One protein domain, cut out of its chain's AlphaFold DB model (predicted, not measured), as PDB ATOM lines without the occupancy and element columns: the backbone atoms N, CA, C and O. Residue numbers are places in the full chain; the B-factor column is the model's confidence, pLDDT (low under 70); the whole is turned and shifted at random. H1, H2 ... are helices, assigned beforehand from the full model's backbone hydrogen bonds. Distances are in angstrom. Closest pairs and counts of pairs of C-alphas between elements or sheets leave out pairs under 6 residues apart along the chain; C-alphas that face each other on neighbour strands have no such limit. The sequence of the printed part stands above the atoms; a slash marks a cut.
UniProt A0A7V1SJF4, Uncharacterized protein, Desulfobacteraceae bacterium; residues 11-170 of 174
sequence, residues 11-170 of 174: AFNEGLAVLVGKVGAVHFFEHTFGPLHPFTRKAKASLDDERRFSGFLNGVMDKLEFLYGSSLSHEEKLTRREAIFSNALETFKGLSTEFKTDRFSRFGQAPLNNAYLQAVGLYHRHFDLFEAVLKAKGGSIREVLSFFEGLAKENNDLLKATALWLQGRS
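This is residues 11 to 170 of the 174 residues of an uncharacterized protein of Desulfobacteraceae bacterium (UniProt A0A7V1SJF4). Three long helices fold into a zigzag: H2 is the spine, H1 folds back along its first part and H3 along its last part, H1 and H3 staying apart. H4 packs on H2 and on residues 11 to 18 of H1, and the short helices H5, H6 and H7 form a cluster to one side of the zigzag, apart from H3, where H5 packs on H1 and H2 and where H6 and H7 meet near their ends as a corner, with residues 148 to 152 of H6 touching residues 158 to 162 of H7. The printed part has 160 residues with seven named helices, H1 to H7 in order, and no named strand; the class is all helix. The whole is compact, with a radius of gyration of the C-alphas of 17.6 A and spans of 55 by 41 by 25 A.

H1, residues 11 to 33, and H2, residues 38 to 69, form a helical hairpin, opposite ways at a shallow tilt of 15 degrees; the closest C-alphas, of Phe 29 and Thr 40, are 5.0 A apart, and H2 touches H1 with residues 39 to 47 alone. H2 and H3, residues 74 to 96, form a second hairpin at a shallow tilt of 18 degrees, closest at the C-alphas of Val 60 and Ala 88, 6.5 A. H4, residues 114 to 124, touches H2 at a steep tilt of 43 degrees, opposite ways, the closest C-alphas being those of Ser 54 and His 124, 5.2 A. H1, H2 and H4 make an up and down bundle, each running against the one before it in the chain. H5, residues 127 to 136, touches H2 at a steep tilt of 60 degrees, closest at the C-alphas of Ser 54 and Phe 127, 5.9 A. H6, residues 141 to 154, is about perpendicular to H5 at 75 degrees and touches it, closest at the C-alphas of Leu 134 and Val 144, 5.9 A. H7, residues 158 to 170, touches H5 at a steep tilt of 49 degrees, closest at the C-alphas of Leu 129 and Ala 163, 7.0 A. Every O i to N i+4 pair is within hydrogen-bond range in H1, H2, H3 and H5; the counts are 6 of 7 in H4, 8 of 10 in H6 and 8 of 9 in H7.

H1 begins at C-alpha 11 (330.010, 320.345, 356.262) and is 32.6 A long. H2, 45.9 A long, ends at C-alpha 69 (328.672, 301.550, 363.323). H3 is 32.2 A, H4 15.0 A, H5 14.3 A, H6 20.8 A and H7 18.4 A, ending at C-alpha 170 (341.086, 322.261, 377.448).

The two C-alphas farthest apart, of Phe 33 and Ser 73, are 57.4 A apart. The printed part has no cut. The link from H3 to H4, residues 97 to 113, is long. Only residue 170 has a pLDDT under 70.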
ATOM      1  N   ALA A  11     330.450 320.064 354.890       95.31
ATOM      2  CA  ALA A  11     330.010 320.345 356.262       95.31
ATOM      3  C   ALA A  11     330.836 321.459 356.923       95.31
ATOM      4  O   ALA A  11     330.299 322.291 357.651       95.31
ATOM      5  N   PHE A  12     332.138 321.518 356.622       97.06
ATOM      6  CA  PHE A  12     332.982 322.615 357.078       97.06
ATOM      7  C   PHE A  12     332.577 323.942 356.425       97.06
ATOM      8  O   PHE A  12     332.370 324.938 357.116       97.06
ATOM      9  N   ASN A  13     332.454 323.952 355.095       96.94
ATOM     10  CA  ASN A  13     332.148 325.159 354.330       96.94
ATOM     11  C   ASN A  13     330.805 325.775 354.741       96.94
ATOM     12  O   ASN A  13     330.727 326.990 354.930       96.94
ATOM     13  N   GLU A  14     329.768 324.948 354.883       96.56
ATOM     14  CA  GLU A  14     328.440 325.404 355.291       96.56
ATOM     15  C   GLU A  14     328.416 325.834 356.758       96.56
ATOM     16  O   GLU A  14     327.913 326.913 357.069       96.56
ATOM     17  N   GLY A  15     329.031 325.063 357.661       96.69
ATOM     18  CA  GLY A  15     329.116 325.432 359.075       96.69
ATOM     19  C   GLY A  15     329.833 326.769 359.302       96.69
ATOM     20  O   GLY A  15     329.336 327.628 360.037       96.69
ATOM     21  N   LEU A  16     330.946 327.010 358.597       97.44
ATOM     22  CA  LEU A  16     331.646 328.295 358.638       97.44
ATOM     23  C   LEU A  16     330.771 329.434 358.092       97.44
ATOM     24  O   LEU A  16     330.740 330.521 358.675       97.44
ATOM     25  N   ALA A  17     330.040 329.201 356.999       97.06
ATOM     26  CA  ALA A  17     329.124 330.193 356.440       97.06
ATOM     27  C   ALA A  17     327.989 330.543 357.418       97.06
ATOM     28  O   ALA A  17     327.666 331.723 357.581       97.06
ATOM     29  N   VAL A  18     327.428 329.551 358.118       97.75
ATOM     30  CA  VAL A  18     326.402 329.759 359.151       97.75
ATOM     31  C   VAL A  18     326.952 330.583 360.318       97.75
ATOM     32  O   VAL A  18     326.294 331.543 360.732       97.75
ATOM     33  N   LEU A  19     328.162 330.276 360.806       98.19
ATOM     34  CA  LEU A  19     328.834 331.069 361.844       98.19
ATOM     35  C   LEU A  19     328.984 332.530 361.412       98.19
ATOM     36  O   LEU A  19     328.492 333.433 362.094       98.19
ATOM     37  N   VAL A  20     329.644 332.761 360.274       97.81
ATOM     38  CA  VAL A  20     329.930 334.110 359.769       97.81
ATOM     39  C   VAL A  20     328.636 334.887 359.540       97.81
ATOM     40  O   VAL A  20     328.548 336.046 359.940       97.81
ATOM     41  N   GLY A  21     327.614 334.254 358.959       97.31
ATOM     42  CA  GLY A  21     326.325 334.891 358.706       97.31
ATOM     43  C   GLY A  21     325.616 335.329 359.988       97.31
ATOM     44  O   GLY A  21     325.144 336.461 360.077       97.31
ATOM     45  N   LYS A  22     325.569 334.468 361.010       97.88
ATOM     46  CA  LYS A  22     324.880 334.780 362.271       97.88
ATOM     47  C   LYS A  22     325.610 335.816 363.105       97.88
ATOM     48  O   LYS A  22     325.000 336.789 363.542       97.88
ATOM     49  N   VAL A  23     326.908 335.620 363.313       98.19
ATOM     50  CA  VAL A  23     327.735 336.531 364.114       98.19
ATOM     51  C   VAL A  23     327.863 337.874 363.396       98.19
ATOM     52  O   VAL A  23     327.705 338.924 364.012       98.19
ATOM     53  N   GLY A  24     328.050 337.846 362.074       97.81
ATOM     54  CA  GLY A  24     328.087 339.041 361.238       97.81
ATOM     55  C   GLY A  24     326.782 339.829 361.296       97.81
ATOM     56  O   GLY A  24     326.826 341.045 361.450       97.81
ATOM     57  N   ALA A  25     325.625 339.156 361.261       98.06
ATOM     58  CA  ALA A  25     324.332 339.817 361.428       98.06
ATOM     59  C   ALA A  25     324.203 340.494 362.803       98.06
ATOM     60  O   ALA A  25     323.752 341.636 362.870       98.06
ATOM     61  N   VAL A  26     324.627 339.831 363.887       98.38
ATOM     62  CA  VAL A  26     324.638 340.440 365.229       98.38
ATOM     63  C   VAL A  26     325.506 341.698 365.238       98.38
ATOM     64  O   VAL A  26     324.994 342.767 365.563       98.38
ATOM     65  N   HIS A  27     326.768 341.601 364.807       97.62
ATOM     66  CA  HIS A  27     327.690 342.742 364.784       97.62
ATOM     67  C   HIS A  27     327.167 343.892 363.916       97.62
ATOM     68  O   HIS A  27     327.232 345.053 364.316       97.62
ATOM     69  N   PHE A  28     326.618 343.578 362.741       98.31
ATOM     70  CA  PHE A  28     326.074 344.572 361.824       98.31
ATOM     71  C   PHE A  28     324.907 345.340 362.449       98.31
ATOM     72  O   PHE A  28     324.909 346.572 362.439       98.31
ATOM     73  N   PHE A  29     323.920 344.639 363.012       98.56
ATOM     74  CA  PHE A  29     322.756 345.299 363.601       98.56
ATOM     75  C   PHE A  29     323.107 346.059 364.883       98.56
ATOM     76  O   PHE A  29     322.600 347.163 365.078       98.56
ATOM     77  N   GLU A  30     324.008 345.525 365.712       98.00
ATOM     78  CA  GLU A  30     324.521 346.231 366.890       98.00
ATOM     79  C   GLU A  30     325.211 347.538 366.519       98.00
ATOM     80  O   GLU A  30     324.901 348.571 367.104       98.00
ATOM     81  N   HIS A  31     326.111 347.502 365.537       98.00
ATOM     82  CA  HIS A  31     326.837 348.685 365.094       98.00
ATOM     83  C   HIS A  31     325.912 349.711 364.424       98.00
ATOM     84  O   HIS A  31     326.055 350.909 364.638       98.00
ATOM     85  N   THR A  32     324.958 349.248 363.612       98.31
ATOM     86  CA  THR A  32     324.109 350.130 362.794       98.31
ATOM     87  C   THR A  32     322.969 350.759 363.592       98.31
ATOM     88  O   THR A  32     322.649 351.925 363.389       98.31
ATOM     89  N   PHE A  33     322.337 349.996 364.486       98.00
ATOM     90  CA  PHE A  33     321.105 350.412 365.168       98.00
ATOM     91  C   PHE A  33     321.214 350.412 366.698       98.00
ATOM     92  O   PHE A  33     320.280 350.824 367.386       98.00
ATOM     93  N   GLY A  34     322.330 349.937 367.247       98.19
ATOM     94  CA  GLY A  34     322.538 349.800 368.680       98.19
ATOM     95  C   GLY A  34     322.084 348.448 369.253       98.19
ATOM     96  O   GLY A  34     321.334 347.682 368.632       98.19
ATOM     97  N   PRO A  35     322.513 348.137 370.490       97.25
ATOM     98  CA  PRO A  35     322.365 346.812 371.100       97.25
ATOM     99  C   PRO A  35     320.918 346.424 371.435       97.25
ATOM    100  O   PRO A  35     320.609 345.236 371.557       97.25
ATOM    101  N   LEU A  36     320.033 347.411 371.610       97.56
ATOM    102  CA  LEU A  36     318.653 347.203 372.055       97.56
ATOM    103  C   LEU A  36     317.630 347.210 370.916       97.56
ATOM    104  O   LEU A  36     316.469 346.887 371.177       97.56
ATOM    105  N   HIS A  37     318.042 347.541 369.688       98.50
ATOM    106  CA  HIS A  37     317.149 347.626 368.535       98.50
ATOM    107  C   HIS A  37     316.480 346.267 368.229       98.50
ATOM    108  O   HIS A  37     317.126 345.223 368.390       98.50
ATOM    109  N   PRO A  38     315.216 346.227 367.756       98.25
ATOM    110  CA  PRO A  38     314.513 344.972 367.472       98.25
ATOM    111  C   PRO A  38     315.268 344.015 366.539       98.25
ATOM    112  O   PRO A  38     315.300 342.812 366.793       98.25
ATOM    113  N   PHE A  39     315.938 344.529 365.501       98.06
ATOM    114  CA  PHE A  39     316.748 343.696 364.598       98.06
ATOM    115  C   PHE A  39     317.950 343.065 365.296       98.06
ATOM    116  O   PHE A  39     318.206 341.874 365.122       98.06
ATOM    117  N   THR A  40     318.622 343.821 366.160       98.56
ATOM    118  CA  THR A  40     319.722 343.321 366.984       98.56
ATOM    119  C   THR A  40     319.256 342.209 367.918       98.56
ATOM    120  O   THR A  40     319.868 341.142 367.979       98.56
ATOM    121  N   ARG A  41     318.128 342.420 368.610       98.38
ATOM    122  CA  ARG A  41     317.533 341.402 369.486       98.38
ATOM    123  C   ARG A  41     317.154 340.142 368.708       98.38
ATOM    124  O   ARG A  41     317.450 339.045 369.172       98.38
ATOM    125  N   LYS A  42     316.566 340.286 367.515       98.25
ATOM    126  CA  LYS A  42     316.204 339.157 366.643       98.25
ATOM    127  C   LYS A  42     317.433 338.382 366.154       98.25
ATOM    128  O   LYS A  42     317.401 337.155 366.133       98.25
ATOM    129  N   ALA A  43     318.521 339.063 365.796       98.44
ATOM    130  CA  ALA A  43     319.762 338.403 365.390       98.44
ATOM    131  C   ALA A  43     320.390 337.605 366.544       98.44
ATOM    132  O   ALA A  43     320.743 336.441 366.361       98.44
ATOM    133  N   LYS A  44     320.436 338.185 367.752       98.50
ATOM    134  CA  LYS A  44     320.886 337.487 368.969       98.50
ATOM    135  C   LYS A  44     320.006 336.283 369.300       98.50
ATOM    136  O   LYS A  44     320.527 335.208 369.568       98.50
ATOM    137  N   ALA A  45     318.688 336.442 369.211       98.50
ATOM    138  CA  ALA A  45     317.732 335.352 369.376       98.50
ATOM    139  C   ALA A  45     317.970 334.217 368.364       98.50
ATOM    140  O   ALA A  45     318.026 333.055 368.744       98.50
ATOM    141  N   SER A  46     318.203 334.542 367.088       98.19
ATOM    142  CA  SER A  46     318.513 333.536 366.067       98.19
ATOM    143  C   SER A  46     319.844 332.816 366.316       98.19
ATOM    144  O   SER A  46     319.987 331.644 365.962       98.19
ATOM    145  N   LEU A  47     320.840 333.506 366.877       98.38
ATOM    146  CA  LEU A  47     322.103 332.897 367.292       98.38
ATOM    147  C   LEU A  47     321.895 331.951 368.487       98.38
ATOM    148  O   LEU A  47     322.392 330.831 368.468       98.38
ATOM    149  N   ASP A  48     321.098 332.356 369.475       98.19
ATOM    150  CA  ASP A  48     320.740 331.525 370.631       98.19
ATOM    151  C   ASP A  48     319.972 330.252 370.255       98.19
ATOM    152  O   ASP A  48     320.203 329.197 370.854       98.19
ATOM    153  N   ASP A  49     319.057 330.346 369.291       98.50
ATOM    154  CA  ASP A  49     318.304 329.193 368.794       98.50
ATOM    155  C   ASP A  49     319.216 328.225 368.029       98.50
ATOM    156  O   ASP A  49     319.053 327.014 368.139       98.50
ATOM    157  N   GLU A  50     320.204 328.732 367.276       98.56
ATOM    158  CA  GLU A  50     321.169 327.884 366.561       98.56
ATOM    159  C   GLU A  50     321.991 327.028 367.520       98.56
ATOM    160  O   GLU A  50     322.121 325.839 367.271       98.56
ATOM    161  N   ARG A  51     322.481 327.596 368.629       98.00
ATOM    162  CA  ARG A  51     323.222 326.847 369.661       98.00
ATOM    163  C   ARG A  51     322.412 325.661 370.181       98.00
ATOM    164  O   ARG A  51     322.883 324.530 370.236       98.00
ATOM    165  N   ARG A  52     321.148 325.918 370.525       98.06
ATOM    166  CA  ARG A  52     320.226 324.891 371.027       98.06
ATOM    167  C   ARG A  52     319.945 323.825 369.975       98.06
ATOM    168  O   ARG A  52     319.996 322.635 370.274       98.06
ATOM    169  N   PHE A  53     319.655 324.252 368.748       98.44
ATOM    170  CA  PHE A  53     319.349 323.341 367.654       98.44
ATOM    171  C   PHE A  53     320.558 322.491 367.249       98.44
ATOM    172  O   PHE A  53     320.402 321.290 367.056       98.44
ATOM    173  N   SER A  54     321.749 323.089 367.181       98.12
ATOM    174  CA  SER A  54     323.028 322.410 366.938       98.12
ATOM    175  C   SER A  54     323.259 321.302 367.955       98.12
ATOM    176  O   SER A  54     323.404 320.144 367.565       98.12
ATOM    177  N   GLY A  55     323.191 321.621 369.252       97.56
ATOM    178  CA  GLY A  55     323.388 320.635 370.314       97.56
ATOM    179  C   GLY A  55     322.388 319.476 370.241       97.56
ATOM    180  O   GLY A  55     322.774 318.308 370.323       97.56
ATOM    181  N   PHE A  56     321.107 319.783 370.010       98.31
ATOM    182  CA  PHE A  56     320.072 318.770 369.787       98.31
ATOM    183  C   PHE A  56     320.379 317.882 368.575       98.31
ATOM    184  O   PHE A  56     320.385 316.653 368.687       98.31
ATOM    185  N   LEU A  57     320.641 318.493 367.418       98.31
ATOM    186  CA  LEU A  57     320.842 317.776 366.166       98.31
ATOM    187  C   LEU A  57     322.099 316.914 366.222       98.31
ATOM    188  O   LEU A  57     322.069 315.774 365.761       98.31
ATOM    189  N   ASN A  58     323.178 317.426 366.815       97.88
ATOM    190  CA  ASN A  58     324.395 316.657 367.007       97.88
ATOM    191  C   ASN A  58     324.128 315.407 367.853       97.88
ATOM    192  O   ASN A  58     324.485 314.311 367.436       97.88
ATOM    193  N   GLY A  59     323.386 315.532 368.958       98.12
ATOM    194  CA  GLY A  59     323.005 314.377 369.774       98.12
ATOM    195  C   GLY A  59     322.171 313.328 369.020       98.12
ATOM    196  O   GLY A  59     322.322 312.129 369.260       98.12
ATOM    197  N   VAL A  60     321.302 313.741 368.093       98.31
ATOM    198  CA  VAL A  60     320.553 312.808 367.226       98.31
ATOM    199  C   VAL A  60     321.485 312.120 366.227       98.31
ATOM    200  O   VAL A  60     321.418 310.902 366.062       98.31
ATOM    201  N   MET A  61     322.360 312.886 365.576       98.12
ATOM    202  CA  MET A  61     323.310 312.381 364.583       98.12
ATOM    203  C   MET A  61     324.307 311.396 365.207       98.12
ATOM    204  O   MET A  61     324.523 310.329 364.641       98.12
ATOM    205  N   ASP A  62     324.822 311.681 366.405       97.88
ATOM    206  CA  ASP A  62     325.755 310.804 367.125       97.88
ATOM    207  C   ASP A  62     325.105 309.452 367.474       97.88
ATOM    208  O   ASP A  62     325.713 308.393 367.302       97.88
ATOM    209  N   LYS A  63     323.829 309.454 367.894       98.44
ATOM    210  CA  LYS A  63     323.060 308.215 368.123       98.44
ATOM    211  C   LYS A  63     322.922 307.388 366.842       98.44
ATOM    212  O   LYS A  63     323.010 306.160 366.897       98.44
ATOM    213  N   LEU A  64     322.693 308.039 365.700       98.31
ATOM    214  CA  LEU A  64     322.585 307.364 364.405       98.31
ATOM    215  C   LEU A  64     323.934 306.807 363.949       98.31
ATOM    216  O   LEU A  64     323.992 305.667 363.499       98.31
ATOM    217  N   GLU A  65     325.018 307.565 364.096       97.75
ATOM    218  CA  GLU A  65     326.368 307.101 363.769       97.75
ATOM    219  C   GLU A  65     326.764 305.886 364.604       97.75
ATOM    220  O   GLU A  65     327.203 304.879 364.047       97.75
ATOM    221  N   PHE A  66     326.514 305.929 365.917       98.12
ATOM    222  CA  PHE A  66     326.727 304.781 366.795       98.12
ATOM    223  C   PHE A  66     325.900 303.565 366.354       98.12
ATOM    224  O   PHE A  66     326.418 302.450 366.260       98.12
ATOM    225  N   LEU A  67     324.618 303.770 366.032       98.38
ATOM    226  CA  LEU A  67     323.743 302.700 365.561       98.38
ATOM    227  C   LEU A  67     324.272 302.062 364.269       98.38
ATOM    228  O   LEU A  67     324.342 300.834 364.168       98.38
ATOM    229  N   TYR A  68     324.660 302.875 363.289       97.56
ATOM    230  CA  TYR A  68     325.144 302.374 362.007       97.56
ATOM    231  C   TYR A  68     326.517 301.710 362.102       97.56
ATOM    232  O   TYR A  68     326.736 300.724 361.391       97.56
ATOM    233  N   GLY A  69     327.375 302.160 363.021       97.75
ATOM    234  CA  GLY A  69     328.672 301.550 363.323       97.75
ATOM    235  C   GLY A  69     328.608 300.243 364.124       97.75
ATOM    236  O   GLY A  69     329.610 299.542 364.224       97.75
ATOM    237  N   SER A  70     327.448 299.883 364.683       97.94
ATOM    238  CA  SER A  70     327.283 298.646 365.460       97.94
ATOM    239  C   SER A  70     327.285 297.371 364.600       97.94
ATOM    240  O   SER A  70     327.042 297.409 363.390       97.94
ATOM    241  N   SER A  71     327.479 296.214 365.241       97.81
ATOM    242  CA  SER A  71     327.413 294.880 364.618       97.81
ATOM    243  C   SER A  71     325.993 294.301 364.510       97.81
ATOM    244  O   SER A  71     325.842 293.121 364.204       97.81
ATOM    245  N   LEU A  72     324.957 295.098 364.798       97.81
ATOM    246  CA  LEU A  72     323.559 294.668 364.717       97.81
ATOM    247  C   LEU A  72     323.164 294.302 363.284       97.81
ATOM    248  O   LEU A  72     323.705 294.850 362.314       97.81
ATOM    249  N   SER A  73     322.168 293.425 363.160       98.12
ATOM    250  CA  SER A  73     321.572 293.098 361.868       98.12
ATOM    251  C   SER A  73     320.925 294.328 361.220       98.12
ATOM    252  O   SER A  73     320.628 295.338 361.867       98.12
ATOM    253  N   HIS A  74     320.693 294.250 359.909       97.00
ATOM    254  CA  HIS A  74     320.042 295.333 359.178       97.00
ATOM    255  C   HIS A  74     318.644 295.648 359.735       97.00
ATOM    256  O   HIS A  74     318.319 296.816 359.942       97.00
ATOM    257  N   GLU A  75     317.851 294.617 360.036       97.56
ATOM    258  CA  GLU A  75     316.498 294.764 360.584       97.56
ATOM    259  C   GLU A  75     316.517 295.443 361.957       97.56
ATOM    260  O   GLU A  75     315.798 296.416 362.176       97.56
ATOM    261  N   GLU A  76     317.422 295.029 362.849       98.00
ATOM    262  CA  GLU A  76     317.583 295.676 364.154       98.00
ATOM    263  C   GLU A  76     318.001 297.146 364.026       98.00
ATOM    264  O   GLU A  76     317.520 297.997 364.782       98.00
ATOM    265  N   LYS A  77     318.877 297.474 363.063       98.38
ATOM    266  CA  LYS A  77     319.256 298.866 362.780       98.38
ATOM    267  C   LYS A  77     318.060 299.682 362.299       98.38
ATOM    268  O   LYS A  77     317.909 300.820 362.734       98.38
ATOM    269  N   LEU A  78     317.192 299.127 361.455       97.62
ATOM    270  CA  LEU A  78     315.975 299.820 361.025       97.62
ATOM    271  C   LEU A  78     315.032 300.082 362.204       97.62
ATOM    272  O   LEU A  78     314.634 301.228 362.410       97.62
ATOM    273  N   THR A  79     314.745 299.076 363.034       98.00
ATOM    274  CA  THR A  79     313.869 299.243 364.206       98.00
ATOM    275  C   THR A  79     314.410 300.287 365.183       98.00
ATOM    276  O   THR A  79     313.679 301.175 365.624       98.00
ATOM    277  N   ARG A  80     315.708 300.234 365.509       98.44
ATOM    278  CA  ARG A  80     316.326 301.205 366.426       98.44
ATOM    279  C   ARG A  80     316.401 302.608 365.831       98.44
ATOM    280  O   ARG A  80     316.282 303.578 366.576       98.44
ATOM    281  N   ARG A  81     316.558 302.738 364.510       98.38
ATOM    282  CA  ARG A  81     316.514 304.036 363.827       98.38
ATOM    283  C   ARG A  81     315.154 304.701 364.000       98.38
ATOM    284  O   ARG A  81     315.114 305.873 364.360       98.38
ATOM    285  N   GLU A  82     314.060 303.967 363.800       98.31
ATOM    286  CA  GLU A  82     312.710 304.518 363.994       98.31
ATOM    287  C   GLU A  82     312.477 304.973 365.440       98.31
ATOM    288  O   GLU A  82     311.872 306.022 365.680       98.31
ATOM    289  N   ALA A  83     313.033 304.245 366.414       98.19
ATOM    290  CA  ALA A  83     313.010 304.664 367.812       98.19
ATOM    291  C   ALA A  83     313.808 305.963 368.043       98.19
ATOM    292  O   ALA A  83     313.329 306.859 368.740       98.19
ATOM    293  N   ILE A  84     314.992 306.109 367.427       98.62
ATOM    294  CA  ILE A  84     315.779 307.353 367.480       98.62
ATOM    295  C   ILE A  84     315.000 308.512 366.853       98.62
ATOM    296  O   ILE A  84     314.944 309.586 367.447       98.62
ATOM    297  N   PHE A  85     314.376 308.311 365.691       98.56
ATOM    298  CA  PHE A  85     313.584 309.348 365.023       98.56
ATOM    299  C   PHE A  85     312.393 309.790 365.867       98.56
ATOM    300  O   PHE A  85     312.190 310.987 366.063       98.56
ATOM    301  N   SER A  86     311.650 308.836 366.425       97.94
ATOM    302  CA  SER A  86     310.504 309.123 367.291       97.94
ATOM    303  C   SER A  86     310.933 309.897 368.541       97.94
ATOM    304  O   SER A  86     310.333 310.915 368.884       97.94
ATOM    305  N   ASN A  87     312.028 309.479 369.186       98.12
ATOM    306  CA  ASN A  87     312.588 310.187 370.337       98.12
ATOM    307  C   ASN A  87     313.095 311.592 369.974       98.12
ATOM    308  O   ASN A  87     312.923 312.524 370.761       98.12
ATOM    309  N   ALA A  88     313.698 311.760 368.795       98.31
ATOM    310  CA  ALA A  88     314.175 313.050 368.312       98.31
ATOM    311  C   ALA A  88     313.021 314.037 368.093       98.31
ATOM    312  O   ALA A  88     313.137 315.191 368.493       98.31
ATOM    313  N   LEU A  89     311.905 313.587 367.511       97.81
ATOM    314  CA  LEU A  89     310.714 314.419 367.312       97.81
ATOM    315  C   LEU A  89     310.095 314.867 368.641       97.81
ATOM    316  O   LEU A  89     309.784 316.047 368.795       97.81
ATOM    317  N   GLU A  90     309.979 313.964 369.618       97.00
ATOM    318  CA  GLU A  90     309.452 314.317 370.943       97.00
ATOM    319  C   GLU A  90     310.383 315.288 371.684       97.00
ATOM    320  O   GLU A  90     309.946 316.310 372.212       97.00
ATOM    321  N   THR A  91     311.693 315.029 371.643       97.50
ATOM    322  CA  THR A  91     312.702 315.924 372.233       97.50
ATOM    323  C   THR A  91     312.649 317.308 371.584       97.50
ATOM    324  O   THR A  91     312.677 318.327 372.277       97.50
ATOM    325  N   PHE A  92     312.533 317.360 370.255       97.75
ATOM    326  CA  PHE A  92     312.446 318.616 369.520       97.75
ATOM    327  C   PHE A  92     311.178 319.396 369.856       97.75
ATOM    328  O   PHE A  92     311.236 320.614 369.980       97.75
ATOM    329  N   LYS A  93     310.040 318.720 370.044       95.81
ATOM    330  CA  LYS A  93     308.787 319.370 370.440       95.81
ATOM    331  C   LYS A  93     308.956 320.145 371.746       95.81
ATOM    332  O   LYS A  93     308.581 321.313 371.790       95.81
ATOM    333  N   GLY A  94     309.581 319.543 372.760       95.75
ATOM    334  CA  GLY A  94     309.933 320.237 374.003       95.75
ATOM    335  C   GLY A  94     310.872 321.420 373.760       95.75
ATOM    336  O   GLY A  94     310.538 322.555 374.099       95.75
ATOM    337  N   LEU A  95     311.995 321.175 373.080       96.50
ATOM    338  CA  LEU A  95     313.011 322.194 372.801       96.50
ATOM    339  C   LEU A  95     312.465 323.391 372.010       96.50
ATOM    340  O   LEU A  95     312.847 324.532 372.259       96.50
ATOM    341  N   SER A  96     311.558 323.146 371.064       95.31
ATOM    342  CA  SER A  96     310.989 324.180 370.195       95.31
ATOM    343  C   SER A  96     310.224 325.259 370.966       95.31
ATOM    344  O   SER A  96     310.136 326.389 370.494       95.31
ATOM    345  N   THR A  97     309.738 324.949 372.173       95.81
ATOM    346  CA  THR A  97     309.072 325.925 373.053       95.81
ATOM    347  C   THR A  97     310.033 326.954 373.652       95.81
ATOM    348  O   THR A  97     309.603 328.031 374.058       95.81
ATOM    349  N   GLU A  98     311.333 326.653 373.673       95.88
ATOM    350  CA  GLU A  98     312.378 327.554 374.165       95.88
ATOM    351  C   GLU A  98     312.937 328.473 373.071       95.88
ATOM    352  O   GLU A  98     313.705 329.394 373.370       95.88
ATOM    353  N   PHE A  99     312.594 328.220 371.803       97.62
ATOM    354  CA  PHE A  99     313.090 329.018 370.692       97.62
ATOM    355  C   PHE A  99     312.460 330.403 370.670       97.62
ATOM    356  O   PHE A  99     311.265 330.603 370.889       97.62
ATOM    357  N   LYS A 100     313.302 331.386 370.369       97.50
ATOM    358  CA  LYS A 100     312.935 332.802 370.310       97.50
ATOM    359  C   LYS A 100     312.547 333.234 368.894       97.50
ATOM    360  O   LYS A 100     312.101 334.364 368.693       97.50
ATOM    361  N   THR A 101     312.763 332.369 367.906       96.38
ATOM    362  CA  THR A 101     312.466 332.583 366.490       96.38
ATOM    363  C   THR A 101     311.775 331.365 365.877       96.38
ATOM    364  O   THR A 101     311.803 330.259 366.406       96.38
ATOM    365  N   ASP A 102     311.180 331.558 364.705       94.75
ATOM    366  CA  ASP A 102     310.489 330.529 363.925       94.75
ATOM    367  C   ASP A 102     311.422 329.736 362.992       94.75
ATOM    368  O   ASP A 102     310.961 328.900 362.211       94.75
ATOM    369  N   ARG A 103     312.739 329.967 363.056       92.50
ATOM    370  CA  ARG A 103     313.706 329.476 362.060       92.50
ATOM    371  C   ARG A 103     313.721 327.957 361.903       92.50
ATOM    372  O   ARG A 103     313.945 327.463 360.801       92.50
ATOM    373  N   PHE A 104     313.469 327.228 362.983       96.50
ATOM    374  CA  PHE A 104     313.449 325.765 362.995       96.50
ATOM    375  C   PHE A 104     312.036 325.180 363.062       96.50
ATOM    376  O   PHE A 104     311.890 323.970 363.179       96.50
ATOM    377  N   SER A 105     310.991 326.004 362.922       94.06
ATOM    378  CA  SER A 105     309.581 325.572 362.980       94.06
ATOM    379  C   SER A 105     309.216 324.480 361.967       94.06
ATOM    380  O   SER A 105     308.238 323.759 362.159       94.06
ATOM    381  N   ARG A 106     309.999 324.352 360.887       92.69
ATOM    382  CA  ARG A 106     309.831 323.324 359.852       92.69
ATOM    383  C   ARG A 106     310.433 321.968 360.210       92.69
ATOM    384  O   ARG A 106     310.098 320.978 359.564       92.69
ATOM    385  N   PHE A 107     311.322 321.903 361.199       95.62
ATOM    386  CA  PHE A 107     311.900 320.632 361.613       95.62
ATOM    387  C   PHE A 107     310.818 319.753 362.248       95.62
ATOM    388  O   PHE A 107     310.060 320.199 363.103       95.62
ATOM    389  N   GLY A 108     310.722 318.506 361.790       90.38
ATOM    390  CA  GLY A 108     309.723 317.554 362.276       90.38
ATOM    391  C   GLY A 108     308.300 317.749 361.741       90.38
ATOM    392  O   GLY A 108     307.406 317.025 362.167       90.38
ATOM    393  N   GLN A 109     308.069 318.661 360.784       90.81
ATOM    394  CA  GLN A 109     306.771 318.765 360.091       90.81
ATOM    395  C   GLN A 109     306.501 317.591 359.135       90.81
ATOM    396  O   GLN A 109     305.356 317.335 358.772       90.81
ATOM    397  N   ALA A 110     307.551 316.881 358.727       89.62
ATOM    398  CA  ALA A 110     307.479 315.657 357.942       89.62
ATOM    399  C   ALA A 110     308.243 314.532 358.661       89.62
ATOM    400  O   ALA A 110     309.140 314.830 359.462       89.62
ATOM    401  N   PRO A 111     307.935 313.253 358.368       92.44
ATOM    402  CA  PRO A 111     308.676 312.125 358.918       92.44
ATOM    403  C   PRO A 111     310.182 312.258 358.675       92.44
ATOM    404  O   PRO A 111     310.629 312.563 357.563       92.44
ATOM    405  N   LEU A 112     310.967 312.013 359.726       97.00
ATOM    406  CA  LEU A 112     312.419 312.041 359.622       97.00
ATOM    407  C   LEU A 112     312.908 310.894 358.738       97.00
ATOM    408  O   LEU A 112     312.376 309.787 358.737       97.00
ATOM    409  N   ASN A 113     313.963 311.173 357.988       96.75
ATOM    410  CA  ASN A 113     314.705 310.175 357.243       96.75
ATOM    411  C   ASN A 113     316.182 310.580 357.195       96.75
ATOM    412  O   ASN A 113     316.531 311.738 357.434       96.75
ATOM    413  N   ASN A 114     317.050 309.622 356.866       96.25
ATOM    414  CA  ASN A 114     318.496 309.844 356.862       96.25
ATOM    415  C   ASN A 114     318.912 310.971 355.914       96.25
ATOM    416  O   ASN A 114     319.748 311.781 356.286       96.25
ATOM    417  N   ALA A 115     318.332 311.042 354.713       96.31
ATOM    418  CA  ALA A 115     318.704 312.060 353.734       96.31
ATOM    419  C   ALA A 115     318.361 313.470 354.237       96.31
ATOM    420  O   ALA A 115     319.188 314.375 354.151       96.31
ATOM    421  N   TYR A 116     317.178 313.639 354.831       96.75
ATOM    422  CA  TYR A 116     316.766 314.894 355.450       96.75
ATOM    423  C   TYR A 116     317.693 315.290 356.607       96.75
ATOM    424  O   TYR A 116     318.186 316.415 356.636       96.75
ATOM    425  N   LEU A 117     317.988 314.365 357.527       97.38
ATOM    426  CA  LEU A 117     318.877 314.646 358.659       97.38
ATOM    427  C   LEU A 117     320.308 314.961 358.217       97.38
ATOM    428  O   LEU A 117     320.921 315.856 358.785       97.38
ATOM    429  N   GLN A 118     320.819 314.299 357.177       95.62
ATOM    430  CA  GLN A 118     322.125 314.619 356.593       95.62
ATOM    431  C   GLN A 118     322.135 316.020 355.968       95.62
ATOM    432  O   GLN A 118     323.059 316.794 356.206       95.62
ATOM    433  N   ALA A 119     321.084 316.380 355.226       95.44
ATOM    434  CA  ALA A 119     320.960 317.708 354.629       95.44
ATOM    435  C   ALA A 119     320.892 318.817 355.691       95.44
ATOM    436  O   ALA A 119     321.548 319.843 355.550       95.44
ATOM    437  N   VAL A 120     320.137 318.608 356.773       96.62
ATOM    438  CA  VAL A 120     320.049 319.553 357.900       96.62
ATOM    439  C   VAL A 120     321.374 319.584 358.679       96.62
ATOM    440  O   VAL A 120     321.877 320.653 359.026       96.62
ATOM    441  N   GLY A 121     321.975 318.415 358.910       96.88
ATOM    442  CA  GLY A 121     323.248 318.238 359.607       96.88
ATOM    443  C   GLY A 121     324.402 318.983 358.952       96.88
ATOM    444  O   GLY A 121     325.234 319.538 359.667       96.88
ATOM    445  N   LEU A 122     324.401 319.077 357.618       95.81
ATOM    446  CA  LEU A 122     325.406 319.803 356.842       95.81
ATOM    447  C   LEU A 122     325.602 321.252 357.316       95.81
ATOM    448  O   LEU A 122     326.730 321.732 357.351       95.81
ATOM    449  N   TYR A 123     324.514 321.927 357.690       96.94
ATOM    450  CA  TYR A 123     324.532 323.341 358.071       96.94
ATOM    451  C   TYR A 123     324.655 323.556 359.578       96.94
ATOM    452  O   TYR A 123     325.254 324.539 360.008       96.94
ATOM    453  N   HIS A 124     324.058 322.670 360.377       97.50
ATOM    454  CA  HIS A 124     323.760 322.970 361.779       97.50
ATOM    455  C   HIS A 124     324.541 322.126 362.784       97.50
ATOM    456  O   HIS A 124     324.772 322.578 363.898       97.50
ATOM    457  N   ARG A 125     324.961 320.906 362.421       96.94
ATOM    458  CA  ARG A 125     325.483 319.925 363.390       96.94
ATOM    459  C   ARG A 125     326.712 320.418 364.152       96.94
ATOM    460  O   ARG A 125     326.869 320.125 365.329       96.94
ATOM    461  N   HIS A 126     327.612 321.102 363.456       97.19
ATOM    462  CA  HIS A 126     328.923 321.462 363.991       97.19
ATOM    463  C   HIS A 126     329.002 322.919 364.448       97.19
ATOM    464  O   HIS A 126     330.105 323.415 364.666       97.19
ATOM    465  N   PHE A 127     327.873 323.623 364.584       98.19
ATOM    466  CA  PHE A 127     327.885 325.049 364.911       98.19
ATOM    467  C   PHE A 127     328.668 325.347 366.199       98.19
ATOM    468  O   PHE A 127     329.484 326.269 366.220       98.19
ATOM    469  N   ASP A 128     328.507 324.513 367.229       96.38
ATOM    470  CA  ASP A 128     329.203 324.677 368.513       96.38
ATOM    471  C   ASP A 128     330.734 324.608 368.373       96.38
ATOM    472  O   ASP A 128     331.462 325.314 369.072       96.38
ATOM    473  N   LEU A 129     331.240 323.812 367.423       97.31
ATOM    474  CA  LEU A 129     332.669 323.715 367.123       97.31
ATOM    475  C   LEU A 129     333.206 325.049 366.585       97.31
ATOM    476  O   LEU A 129     334.232 325.556 367.043       97.31
ATOM    477  N   PHE A 130     332.486 325.640 365.633       98.12
ATOM    478  CA  PHE A 130     332.819 326.935 365.045       98.12
ATOM    479  C   PHE A 130     332.701 328.072 366.064       98.12
ATOM    480  O   PHE A 130     333.555 328.962 366.115       98.12
ATOM    481  N   GLU A 131     331.675 328.032 366.910       97.81
ATOM    482  CA  GLU A 131     331.484 329.019 367.966       97.81
ATOM    483  C   GLU A 131     332.570 328.933 369.049       97.81
ATOM    484  O   GLU A 131     333.055 329.964 369.528       97.81
ATOM    485  N   ALA A 132     333.032 327.730 369.395       97.81
ATOM    486  CA  ALA A 132     334.152 327.555 370.313       97.81
ATOM    487  C   ALA A 132     335.443 328.193 369.767       97.81
ATOM    488  O   ALA A 132     336.166 328.861 370.514       97.81
ATOM    489  N   VAL A 133     335.707 328.065 368.460       98.12
ATOM    490  CA  VAL A 133     336.825 328.762 367.800       98.12
ATOM    491  C   VAL A 133     336.635 330.276 367.857       98.12
ATOM    492  O   VAL A 133     337.568 330.983 368.236       98.12
ATOM    493  N   LEU A 134     335.435 330.788 367.561       98.19
ATOM    494  CA  LEU A 134     335.128 332.218 367.669       98.19
ATOM    495  C   LEU A 134     335.425 332.762 369.069       98.19
ATOM    496  O   LEU A 134     336.092 333.789 369.203       98.19
ATOM    497  N   LYS A 135     334.983 332.056 370.114       97.50
ATOM    498  CA  LYS A 135     335.262 332.422 371.505       97.50
ATOM    499  C   LYS A 135     336.764 332.414 371.795       97.50
ATOM    500  O   LYS A 135     337.279 333.369 372.373       97.50
ATOM    501  N   ALA A 136     337.481 331.380 371.356       97.06
ATOM    502  CA  ALA A 136     338.932 331.283 371.523       97.06
ATOM    503  C   ALA A 136     339.710 332.363 370.744       97.06
ATOM    504  O   ALA A 136     340.853 332.660 371.086       97.06
ATOM    505  N   LYS A 137     339.089 332.957 369.721       97.06
ATOM    506  CA  LYS A 137     339.603 334.066 368.907       97.06
ATOM    507  C   LYS A 137     339.013 335.427 369.300       97.06
ATOM    508  O   LYS A 137     339.018 336.364 368.505       97.06
ATOM    509  N   GLY A 138     338.496 335.543 370.525       95.44
ATOM    510  CA  GLY A 138     338.054 336.815 371.102       95.44
ATOM    511  C   GLY A 138     336.820 337.426 370.431       95.44
ATOM    512  O   GLY A 138     336.640 338.635 370.490       95.44
ATOM    513  N   GLY A 139     335.987 336.623 369.761       95.00
ATOM    514  CA  GLY A 139     334.789 337.112 369.071       95.00
ATOM    515  C   GLY A 139     335.045 337.709 367.683       95.00
ATOM    516  O   GLY A 139     334.114 338.205 367.052       95.00
ATOM    517  N   SER A 140     336.277 337.665 367.169       96.38
ATOM    518  CA  SER A 140     336.617 338.261 365.873       96.38
ATOM    519  C   SER A 140     336.437 337.278 364.716       96.38
ATOM    520  O   SER A 140     337.187 336.312 364.584       96.38
ATOM    521  N   ILE A 141     335.501 337.572 363.805       96.19
ATOM    522  CA  ILE A 141     335.325 336.807 362.554       96.19
ATOM    523  C   ILE A 141     336.619 336.798 361.727       96.19
ATOM    524  O   ILE A 141     336.965 335.775 361.141       96.19
ATOM    525  N   ARG A 142     337.362 337.912 361.699       96.00
ATOM    526  CA  ARG A 142     338.634 338.003 360.965       96.00
ATOM    527  C   ARG A 142     339.660 337.004 361.504       96.00
ATOM    528  O   ARG A 142     340.295 336.305 360.722       96.00
ATOM    529  N   GLU A 143     339.781 336.911 362.826       97.56
ATOM    530  CA  GLU A 143     340.717 335.985 363.476       97.56
ATOM    531  C   GLU A 143     340.302 334.518 363.294       97.56
ATOM    532  O   GLU A 143     341.158 333.645 363.165       97.56
ATOM    533  N   VAL A 144     338.995 334.240 363.237       97.56
ATOM    534  CA  VAL A 144     338.468 332.907 362.903       97.56
ATOM    535  C   VAL A 144     338.833 332.507 361.473       97.56
ATOM    536  O   VAL A 144     339.304 331.392 361.257       97.56
ATOM    537  N   LEU A 145     338.647 333.404 360.501       96.75
ATOM    538  CA  LEU A 145     338.983 333.134 359.100       96.75
ATOM    539  C   LEU A 145     340.486 332.901 358.925       96.75
ATOM    540  O   LEU A 145     340.872 331.875 358.374       96.75
ATOM    541  N   SER A 146     341.318 333.780 359.488       96.19
ATOM    542  CA  SER A 146     342.780 333.628 359.487       96.19
ATOM    543  C   SER A 146     343.224 332.301 360.118       96.19
ATOM    544  O   SER A 146     344.077 331.590 359.583       96.19
ATOM    545  N   PHE A 147     342.594 331.904 361.230       96.69
ATOM    546  CA  PHE A 147     342.855 330.612 361.860       96.69
ATOM    547  C   PHE A 147     342.545 329.432 360.933       96.69
ATOM    548  O   PHE A 147     343.388 328.549 360.789       96.69
ATOM    549  N   PHE A 148     341.371 329.409 360.300       96.94
ATOM    550  CA  PHE A 148     341.003 328.307 359.414       96.94
ATOM    551  C   PHE A 148     341.802 328.292 358.107       96.94
ATOM    552  O   PHE A 148     342.109 327.213 357.609       96.94
ATOM    553  N   GLU A 149     342.195 329.452 357.581       95.00
ATOM    554  CA  GLU A 149     343.131 329.548 356.454       95.00
ATOM    555  C   GLU A 149     344.492 328.932 356.796       95.00
ATOM    556  O   GLU A 149     345.079 328.237 355.968       95.00
ATOM    557  N   GLY A 150     344.993 329.156 358.015       94.81
ATOM    558  CA  GLY A 150     346.195 328.492 358.517       94.81
ATOM    559  C   GLY A 150     345.997 326.984 358.660       94.81
ATOM    560  O   GLY A 150     346.764 326.205 358.102       94.81
ATOM    561  N   LEU A 151     344.921 326.573 359.339       95.12
ATOM    562  CA  LEU A 151     344.621 325.165 359.606       95.12
ATOM    563  C   LEU A 151     344.462 324.342 358.318       95.12
ATOM    564  O   LEU A 151     344.899 323.192 358.264       95.12
ATOM    565  N   ALA A 152     343.886 324.941 357.271       94.38
ATOM    566  CA  ALA A 152     343.675 324.311 355.970       94.38
ATOM    567  C   ALA A 152     344.969 323.984 355.211       94.38
ATOM    568  O   ALA A 152     344.948 323.129 354.331       94.38
ATOM    569  N   LYS A 153     346.093 324.641 355.526       92.19
ATOM    570  CA  LYS A 153     347.383 324.362 354.869       92.19
ATOM    571  C   LYS A 153     347.993 323.036 355.314       92.19
ATOM    572  O   LYS A 153     348.776 322.449 354.578       92.19
ATOM    573  N   GLU A 154     347.637 322.582 356.512       89.62
ATOM    574  CA  GLU A 154     348.273 321.443 357.179       89.62
ATOM    575  C   GLU A 154     347.331 320.237 357.315       89.62
ATOM    576  O   GLU A 154     347.773 319.151 357.684       89.62
ATOM    577  N   ASN A 155     346.033 320.402 357.027       92.75
ATOM    578  CA  ASN A 155     345.012 319.403 357.338       92.75
ATOM    579  C   ASN A 155     344.018 319.192 356.191       92.75
ATOM    580  O   ASN A 155     343.473 320.139 355.628       92.75
ATOM    581  N   ASN A 156     343.695 317.922 355.930       89.31
ATOM    582  CA  ASN A 156     342.721 317.518 354.906       89.31
ATOM    583  C   ASN A 156     341.281 317.381 355.439       89.31
ATOM    584  O   ASN A 156     340.353 317.228 354.648       89.31
ATOM    585  N   ASP A 157     341.096 317.440 356.760       94.50
ATOM    586  CA  ASP A 157     339.797 317.423 357.443       94.50
ATOM    587  C   ASP A 157     339.807 318.493 358.537       94.50
ATOM    588  O   ASP A 157     340.371 318.298 359.621       94.50
ATOM    589  N   LEU A 158     339.221 319.656 358.241       96.06
ATOM    590  CA  LEU A 158     339.250 320.769 359.183       96.06
ATOM    591  C   LEU A 158     338.320 320.569 360.365       96.06
ATOM    592  O   LEU A 158     338.639 321.084 361.431       96.06
ATOM    593  N   LEU A 159     337.208 319.844 360.235       96.19
ATOM    594  CA  LEU A 159     336.335 319.603 361.387       96.19
ATOM    595  C   LEU A 159     337.087 318.782 362.437       96.19
ATOM    596  O   LEU A 159     337.138 319.169 363.607       96.19
ATOM    597  N   LYS A 160     337.768 317.716 362.004       96.06
ATOM    598  CA  LYS A 160     338.606 316.902 362.888       96.06
ATOM    599  C   LYS A 160     339.782 317.694 363.458       96.06
ATOM    600  O   LYS A 160     340.003 317.665 364.668       96.06
ATOM    601  N   ALA A 161     340.520 318.422 362.620       96.62
ATOM    602  CA  ALA A 161     341.661 319.221 363.071       96.62
ATOM    603  C   ALA A 161     341.243 320.305 364.080       96.62
ATOM    604  O   ALA A 161     341.929 320.539 365.073       96.62
ATOM    605  N   THR A 162     340.076 320.918 363.874       96.88
ATOM    606  CA  THR A 162     339.512 321.920 364.788       96.88
ATOM    607  C   THR A 162     339.149 321.309 366.133       96.88
ATOM    608  O   THR A 162     339.471 321.885 367.171       96.88
ATOM    609  N   ALA A 163     338.518 320.131 366.135       96.25
ATOM    610  CA  ALA A 163     338.189 319.422 367.367       96.25
ATOM    611  C   ALA A 163     339.451 319.084 368.179       96.25
ATOM    612  O   ALA A 163     339.489 319.346 369.380       96.25
ATOM    613  N   LEU A 164     340.507 318.591 367.522       95.94
ATOM    614  CA  LEU A 164     341.798 318.312 368.163       95.94
ATOM    615  C   LEU A 164     342.451 319.581 368.725       95.94
ATOM    616  O   LEU A 164     342.919 319.589 369.864       95.94
ATOM    617  N   TRP A 165     342.442 320.674 367.956       95.75
ATOM    618  CA  TRP A 165     342.975 321.960 368.405       95.75
ATOM    619  C   TRP A 165     342.240 322.493 369.643       95.75
ATOM    620  O   TRP A 165     342.879 323.001 370.563       95.75
ATOM    621  N   LEU A 166     340.910 322.356 369.702       95.38
ATOM    622  CA  LEU A 166     340.120 322.753 370.871       95.38
ATOM    623  C   LEU A 166     340.412 321.871 372.092       95.38
ATOM    624  O   LEU A 166     340.581 322.404 373.186       95.38
ATOM    625  N   GLN A 167     340.537 320.551 371.914       92.75
ATOM    626  CA  GLN A 167     340.864 319.618 373.002       92.75
ATOM    627  C   GLN A 167     342.215 319.938 373.652       92.75
ATOM    628  O   GLN A 167     342.301 319.999 374.877       92.75
ATOM    629  N   GLY A 168     343.247 320.234 372.851       88.19
ATOM    630  CA  GLY A 168     344.575 320.605 373.360       88.19
ATOM    631  C   GLY A 168     344.605 321.912 374.165       88.19
ATOM    632  O   GLY A 168     345.560 322.167 374.891       88.19
ATOM    633  N   ARG A 169     343.555 322.740 374.075       84.19
ATOM    634  CA  ARG A 169     343.390 323.965 374.880       84.19
ATOM    635  C   ARG A 169     342.617 323.731 376.174       84.19
ATOM    636  O   ARG A 169     342.663 324.581 377.058       84.19
ATOM    637  N   SER A 170     341.881 322.624 376.272       64.56
ATOM    638  CA  SER A 170     341.086 322.261 377.448       64.56
ATOM    639  C   SER A 170     341.880 321.502 378.509       64.56
ATOM    640  O   SER A 170     341.383 321.370 379.621       64.56
TER     641      SER A 170